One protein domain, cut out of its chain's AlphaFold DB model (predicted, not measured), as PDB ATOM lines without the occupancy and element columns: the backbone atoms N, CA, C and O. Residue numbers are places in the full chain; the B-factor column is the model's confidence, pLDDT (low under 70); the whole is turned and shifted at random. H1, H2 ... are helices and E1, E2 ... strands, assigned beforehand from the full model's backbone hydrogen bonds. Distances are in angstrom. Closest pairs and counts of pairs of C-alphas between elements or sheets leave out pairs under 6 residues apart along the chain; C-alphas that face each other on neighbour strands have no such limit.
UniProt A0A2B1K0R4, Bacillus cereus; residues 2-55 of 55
ATOM      1  N   SER A   2      72.544  32.764  54.745       56.19
ATOM      2  CA  SER A   2      72.416  32.943  56.198       56.19
ATOM      3  C   SER A   2      70.968  33.271  56.531       56.19
ATOM      4  O   SER A   2      70.412  34.220  55.983       56.19
ATOM      5  N   ILE A   3      70.346  32.469  57.390       66.12
ATOM      6  CA  ILE A   3      68.984  32.710  57.864       66.12
ATOM      7  C   ILE A   3      69.085  33.782  58.948       66.12
ATOM      8  O   ILE A   3      69.747  33.567  59.963       66.12
ATOM      9  N   ILE A   4      68.475  34.947  58.730       71.88
ATOM     10  CA  ILE A   4      68.399  35.975  59.769       71.88
ATOM     11  C   ILE A   4      67.297  35.543  60.732       71.88
ATOM     12  O   ILE A   4      66.114  35.624  60.411       71.88
ATOM     13  N   ILE A   5      67.692  35.023  61.893       70.25
ATOM     14  CA  ILE A   5      66.754  34.702  62.966       70.25
ATOM     15  C   ILE A   5      66.465  35.998  63.718       70.25
ATOM     16  O   ILE A   5      67.298  36.492  64.477       70.25
ATOM     17  N   THR A   6      65.281  36.561  63.495       78.56
ATOM     18  CA  THR A   6      64.795  37.697  64.280       78.56
ATOM     19  C   THR A   6      64.320  37.179  65.633       78.56
ATOM     20  O   THR A   6      63.238  36.609  65.742       78.56
ATOM     21  N   VAL A   7      65.144  37.356  66.665       82.19
ATOM     22  CA  VAL A   7      64.783  37.003  68.043       82.19
ATOM     23  C   VAL A   7      63.870  38.096  68.615       82.19
ATOM     24  O   VAL A   7      64.267  39.267  68.618       82.19
ATOM     25  N   PRO A   8      62.659  37.760  69.101       82.88
ATOM     26  CA  PRO A   8      61.789  38.722  69.766       82.88
ATOM     27  C   PRO A   8      62.486  39.324  70.991       82.88
ATOM     28  O   PRO A   8      63.007  38.599  71.838       82.88
ATOM     29  N   ARG A   9      62.492  40.657  71.106       87.38
ATOM     30  CA  ARG A   9      63.021  41.324  72.304       87.38
ATOM     31  C   ARG A   9      62.056  41.126  73.469       87.38
ATOM     32  O   ARG A   9      60.855  41.329  73.299       87.38
ATOM     33  N   SER A  10      62.592  40.758  74.633       90.50
ATOM     34  CA  SER A  10      61.826  40.546  75.867       90.50
ATOM     35  C   SER A  10      61.253  41.847  76.432       90.50
ATOM     36  O   SER A  10      60.115  41.862  76.893       90.50
ATOM     37  N   VAL A  11      62.018  42.939  76.349       92.38
ATOM     38  CA  VAL A  11      61.622  44.288  76.777       92.38
ATOM     39  C   VAL A  11      62.042  45.301  75.726       92.38
ATOM     40  O   VAL A  11      63.133  45.213  75.158       92.38
ATOM     41  N   SER A  12      61.196  46.298  75.489       93.00
ATOM     42  CA  SER A  12      61.552  47.490  74.728       93.00
ATOM     43  C   SER A  12      60.958  48.739  75.364       93.00
ATOM     44  O   SER A  12      59.813  48.736  75.809       93.00
ATOM     45  N   TRP A  13      61.749  49.806  75.394       93.56
ATOM     46  CA  TRP A  13      61.291  51.128  75.797       93.56
ATOM     47  C   TRP A  13      60.625  51.827  74.605       93.56
ATOM     48  O   TRP A  13      61.198  51.846  73.513       93.56
ATOM     49  N   GLN A  14      59.430  52.382  74.801       91.88
ATOM     50  CA  GLN A  14      58.639  53.052  73.768       91.88
ATOM     51  C   GLN A  14      58.084  54.376  74.307       91.88
ATOM     52  O   GLN A  14      56.974  54.431  74.830       91.88
ATOM     53  N   GLY A  15      58.863  55.452  74.171       92.94
ATOM     54  CA  GLY A  15      58.465  56.782  74.641       92.94
ATOM     55  C   GLY A  15      58.317  56.820  76.159       92.94
ATOM     56  O   GLY A  15      59.322  56.764  76.856       92.94
ATOM     57  N   ASP A  16      57.077  56.861  76.642       93.12
ATOM     58  CA  ASP A  16      56.744  56.918  78.073       93.12
ATOM     59  C   ASP A  16      56.209  55.575  78.607       93.12
ATOM     60  O   ASP A  16      55.656  55.502  79.702       93.12
ATOM     61  N   ALA A  17      56.345  54.503  77.823       94.62
ATOM     62  CA  ALA A  17      55.839  53.177  78.152       94.62
ATOM     63  C   ALA A  17      56.884  52.081  77.912       94.62
ATOM     64  O   ALA A  17      57.830  52.227  77.132       94.62
ATOM     65  N   ILE A  18      56.676  50.935  78.557       94.12
ATOM     66  CA  ILE A  18      57.486  49.732  78.370       94.12
ATOM     67  C   ILE A  18      56.635  48.693  77.651       94.12
ATOM     68  O   ILE A  18      55.569  48.327  78.132       94.12
ATOM     69  N   ALA A  19      57.109  48.171  76.524       95.00
ATOM     70  CA  ALA A  19      56.503  47.006  75.894       95.00
ATOM     71  C   ALA A  19      57.270  45.743  76.296       95.00
ATOM     72  O   ALA A  19      58.470  45.622  76.019       95.00
ATOM     73  N   VAL A  20      56.571  44.801  76.925       94.50
ATOM     74  CA  VAL A  20      57.109  43.503  77.347       94.50
ATOM     75  C   VAL A  20      56.514  42.379  76.511       94.50
ATOM     76  O   VAL A  20      55.325  42.388  76.192       94.50
ATOM     77  N   LEU A  21      57.342  41.403  76.151       94.56
ATOM     78  CA  LEU A  21      56.882  40.156  75.550       94.56
ATOM     79  C   LEU A  21      56.216  39.307  76.632       94.56
ATOM     80  O   LEU A  21      56.865  38.974  77.620       94.56
ATOM     81  N   ASN A  22      54.956  38.921  76.435       93.94
ATOM     82  CA  ASN A  22      54.247  38.062  77.376       93.94
ATOM     83  C   ASN A  22      54.724  36.611  77.242       93.94
ATOM     84  O   ASN A  22      54.259  35.852  76.389       93.94
ATOM     85  N   GLN A  23      55.643  36.218  78.119       90.12
ATOM     86  CA  GLN A  23      56.269  34.900  78.074       90.12
ATOM     87  C   GLN A  23      55.298  33.760  78.415       90.12
ATOM     88  O   GLN A  23      55.509  32.640  77.960       90.12
ATOM     89  N   THR A  24      54.192  34.027  79.123       92.50
ATOM     90  CA  THR A  24      53.174  33.002  79.455       92.50
ATOM     91  C   THR A  24      52.407  32.490  78.236       92.50
ATOM     92  O   THR A  24      51.765  31.442  78.290       92.50
ATOM     93  N   LYS A  25      52.447  33.242  77.131       92.69
ATOM     94  CA  LYS A  25      51.790  32.891  75.871       92.69
ATOM     95  C   LYS A  25      52.682  32.075  74.944       92.69
ATOM     96  O   LYS A  25      52.178  31.429  74.024       92.69
ATOM     97  N   LEU A  26      53.985  32.042  75.211       90.56
ATOM     98  CA  LEU A  26      54.918  31.226  74.452       90.56
ATOM     99  C   LEU A  26      54.747  29.733  74.785       90.56
ATOM    100  O   LEU A  26      54.393  29.381  75.910       90.56
ATOM    101  N   PRO A  27      55.010  28.836  73.816       92.56
ATOM    102  CA  PRO A  27      55.370  29.113  72.420       92.56
ATOM    103  C   PRO A  27      54.156  29.362  71.500       92.56
ATOM    104  O   PRO A  27      54.334  29.524  70.298       92.56
ATOM    105  N   ASN A  28      52.931  29.370  72.039       94.44
ATOM    106  CA  ASN A  28      51.692  29.366  71.253       94.44
ATOM    107  C   ASN A  28      51.433  30.688  70.516       94.44
ATOM    108  O   ASN A  28      50.987  30.673  69.371       94.44
ATOM    109  N   SER A  29      51.707  31.827  71.157       92.56
ATOM    110  CA  SER A  29      51.596  33.151  70.541       92.56
ATOM    111  C   SER A  29      52.685  34.104  71.036       92.56
ATOM    112  O   SER A  29      53.170  34.016  72.164       92.56
ATOM    113  N   THR A  30      53.092  35.020  70.153       92.19
ATOM    114  CA  THR A  30      54.021  36.115  70.462       92.19
ATOM    115  C   THR A  30      53.203  37.387  70.644       92.19
ATOM    116  O   THR A  30      52.809  38.019  69.667       92.19
ATOM    117  N   GLU A  31      52.916  37.739  71.895       93.81
ATOM    118  CA  GLU A  31      52.080  38.887  72.250       93.81
ATOM    119  C   GLU A  31      52.870  39.888  73.090       93.81
ATOM    120  O   GLU A  31      53.578  39.509  74.022       93.81
ATOM    121  N   TYR A  32      52.725  41.173  72.769       93.88
ATOM    122  CA  TYR A  32      53.339  42.264  73.517       93.88
ATOM    123  C   TYR A  32      52.304  42.982  74.371       93.88
ATOM    124  O   TYR A  32      51.185  43.242  73.928       93.88
ATOM    125  N   LYS A  33      52.703  43.332  75.589       94.06
ATOM    126  CA  LYS A  33      51.908  44.116  76.526       94.06
ATOM    127  C   LYS A  33      52.597  45.447  76.776       94.06
ATOM    128  O   LYS A  33      53.775  45.475  77.125       94.06
ATOM    129  N   THR A  34      51.858  46.532  76.595       95.94
ATOM    130  CA  THR A  34      52.317  47.879  76.935       95.94
ATOM    131  C   THR A  34      52.004  48.150  78.397       95.94
ATOM    132  O   THR A  34      50.871  47.958  78.830       95.94
ATOM    133  N   LEU A  35      53.015  48.576  79.142       95.44
ATOM    134  CA  LEU A  35      52.956  48.923  80.552       95.44
ATOM    135  C   LEU A  35      53.229  50.417  80.670       95.44
ATOM    136  O   LEU A  35      54.246  50.910  80.175       95.44
ATOM    137  N   THR A  36      52.309  51.125  81.304       96.31
ATOM    138  CA  THR A  36      52.343  52.585  81.454       96.31
ATOM    139  C   THR A  36      52.471  53.020  82.909       96.31
ATOM    140  O   THR A  36      52.855  54.157  83.169       96.31
ATOM    141  N   THR A  37      52.205  52.122  83.865       96.62
ATOM    142  CA  THR A  37      52.360  52.405  85.299       96.62
ATOM    143  C   THR A  37      53.299  51.421  85.991       96.62
ATOM    144  O   THR A  37      53.541  50.305  85.523       96.62
ATOM    145  N   ILE A  38      53.835  51.828  87.142       94.25
ATOM    146  CA  ILE A  38      54.745  50.990  87.931       94.25
ATOM    147  C   ILE A  38      54.038  49.763  88.523       94.25
ATOM    148  O   ILE A  38      54.642  48.699  88.647       94.25
ATOM    149  N   GLU A  39      52.743  49.869  88.828       96.81
ATOM    150  CA  GLU A  39      51.917  48.756  89.298       96.81
ATOM    151  C   GLU A  39      51.755  47.689  88.214       96.81
ATOM    152  O   GLU A  39      51.773  46.493  88.515       96.81
ATOM    153  N   GLU A  40      51.631  48.098  86.947       93.19
ATOM    154  CA  GLU A  40      51.577  47.169  85.817       93.19
ATOM    155  C   GLU A  40      52.907  46.431  85.645       93.19
ATOM    156  O   GLU A  40      52.905  45.214  85.464       93.19
ATOM    157  N   VAL A  41      54.032  47.138  85.791       92.75
ATOM    158  CA  VAL A  41      55.376  46.534  85.780       92.75
ATOM    159  C   VAL A  41      55.525  45.510  86.898       92.75
ATOM    160  O   VAL A  41      55.905  44.366  86.642       92.75
ATOM    161  N   TRP A  42      55.170  45.882  88.128       94.50
ATOM    162  CA  TRP A  42      55.206  44.973  89.271       94.50
ATOM    163  C   TRP A  42      54.347  43.727  89.036       94.50
ATOM    164  O   TRP A  42      54.803  42.599  89.237       94.50
ATOM    165  N   LYS A  43      53.115  43.914  88.549       92.62
ATOM    166  CA  LYS A  43      52.197  42.814  88.240       92.62
ATOM    167  C   LYS A  43      52.772  41.876  87.181       92.62
ATOM    168  O   LYS A  43      52.671  40.664  87.353       92.62
ATOM    169  N   SER A  44      53.390  42.404  86.125       91.75
ATOM    170  CA  SER A  44      54.007  41.597  85.066       91.75
ATOM    171  C   SER A  44      55.174  40.740  85.565       91.75
ATOM    172  O   SER A  44      55.326  39.609  85.103       91.75
ATOM    173  N   ILE A  45      55.952  41.224  86.540       92.12
ATOM    174  CA  ILE A  45      57.026  40.444  87.179       92.12
ATOM    175  C   ILE A  45      56.430  39.333  88.053       92.12
ATOM    176  O   ILE A  45      56.777  38.164  87.896       92.12
ATOM    177  N   VAL A  46      55.491  39.672  88.945       92.88
ATOM    178  CA  VAL A  46      54.878  38.701  89.874       92.88
ATOM    179  C   VAL A  46      54.096  37.614  89.131       92.88
ATOM    180  O   VAL A  46      54.113  36.456  89.540       92.88
ATOM    181  N   MET A  47      53.430  37.962  88.028       92.44
ATOM    182  CA  MET A  47      52.696  37.007  87.188       92.44
ATOM    183  C   MET A  47      53.590  36.208  86.232       92.44
ATOM    184  O   MET A  47      53.067  35.387  85.482       92.44
ATOM    185  N   LEU A  48      54.910  36.431  86.245       90.06
ATOM    186  CA  LEU A  48      55.862  35.807  85.322       90.06
ATOM    187  C   LEU A  48      55.527  36.071  83.840       90.06
ATOM    188  O   LEU A  48      55.912  35.300  82.963       90.06
ATOM    189  N   GLU A  49      54.834  37.178  83.542       88.81
ATOM    190  CA  GLU A  49      54.684  37.668  82.164       88.81
ATOM    191  C   GLU A  49      56.052  38.055  81.598       88.81
ATOM    192  O   GLU A  49      56.295  37.895  80.403       88.81
ATOM    193  N   ILE A  50      56.954  38.499  82.477       85.44
ATOM    194  CA  ILE A  50      58.370  38.649  82.197       85.44
ATOM    195  C   ILE A  50      59.218  38.075  83.335       85.44
ATOM    196  O   ILE A  50      59.014  38.397  84.505       85.44
ATOM    197  N   CYS A  51      60.178  37.221  82.986       84.38
ATOM    198  CA  CYS A  51      61.128  36.615  83.912       84.38
ATOM    199  C   CYS A  51      62.481  36.390  83.211       84.38
ATOM    200  O   CYS A  51      62.571  36.413  81.979       84.38
ATOM    201  N   GLY A  52      63.531  36.189  84.005       83.69
ATOM    202  CA  GLY A  52      64.901  35.955  83.554       83.69
ATOM    203  C   GLY A  52      65.905  36.736  84.396       83.69
ATOM    204  O   GLY A  52      65.690  37.911  84.682       83.69
ATOM    205  N   ASP A  53      66.990  36.076  84.795       76.81
ATOM    206  CA  ASP A  53      68.132  36.736  85.426       76.81
ATOM    207  C   ASP A  53      69.050  37.290  84.327       76.81
ATOM    208  O   ASP A  53      69.363  36.581  83.365       76.81
ATOM    209  N   TYR A  54      69.451  38.555  84.438       68.69
ATOM    210  CA  TYR A  54      70.436  39.150  83.534       68.69
ATOM    211  C   TYR A  54      71.820  38.878  84.131       68.69
ATOM    212  O   TYR A  54      72.252  39.579  85.045       68.69
ATOM    213  N   LYS A  55      72.498  37.843  83.635       48.12
ATOM    214  CA  LYS A  55      73.929  37.619  83.875       48.12
ATOM    215  C   LYS A  55      74.746  37.928  82.636       48.12
ATOM    216  O   LYS A  55      74.260  37.616  81.526       48.12
TER     217      LYS A  55
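What this domain is: This is residues 2 to 55 of the 55 residues of a protein of Bacillus cereus (UniProt A0A2B1K0R4). A small sheet of three antiparallel strands, E1, E2 and E3, has a single short helix, H1, over its edge strand E3, and residues 2 to 7 stick out from this body as a free tail. The strands form a meander, each strand the antiparallel neighbour of the one before, in the order E1, E2, E3. The printed part has 54 residues, with three named strands followed by one named helix; the class is mixed, helices and strands, with 22 residues in named elements, under half. The whole is only just loose, close to compact, with a radius of gyration of the C-alphas of 12.2 A, and its outline is elongated, 41 by 26 by 24 A.

Where its parts are: The inner strand E2, residues 17 to 21, is 13.3 A long. E1, residues 11 to 14, begins at C-alpha 11 (61.622, 44.288, 76.777) and is 9.7 A long. E3, residues 32 to 35, is also 9.7 A long. H1, residues 38 to 46, is 12.4 A long and ends at C-alpha 46 (54.878, 38.701, 89.874).

How they stand to each other: E1 and E2 form a hairpin, antiparallel at 151 degrees, with N 14 and O 17 at 2.8 A, within hydrogen-bond range. E2 and E3 form a hairpin at 149 degrees, with N 35 and O 18 at 2.8 A, also within range. H1 is on the sheet at a height over the sheet of 9.9 A. It lies over E3 and runs along the strands, at 6 degrees to E3 on the local plane, which is only just supported, by 6 C-alphas of the sheet. The closest C-alphas of E3 and H1, those of Leu 35 and Val 41, are 6.2 A apart. E2 and H1 are near each other, with 5 pairs of C-alphas within 10 A. In H1 every O i to N i+4 pair is within hydrogen-bond range.

The domain as a whole: The two C-alphas farthest apart, those of Ser 2 and Glu 39, are 42.0 A apart. The printed part has no cut and no long link. Mean pLDDT of the printed part is 88.4, with residues 2 to 3 and 54 to 55 under 70.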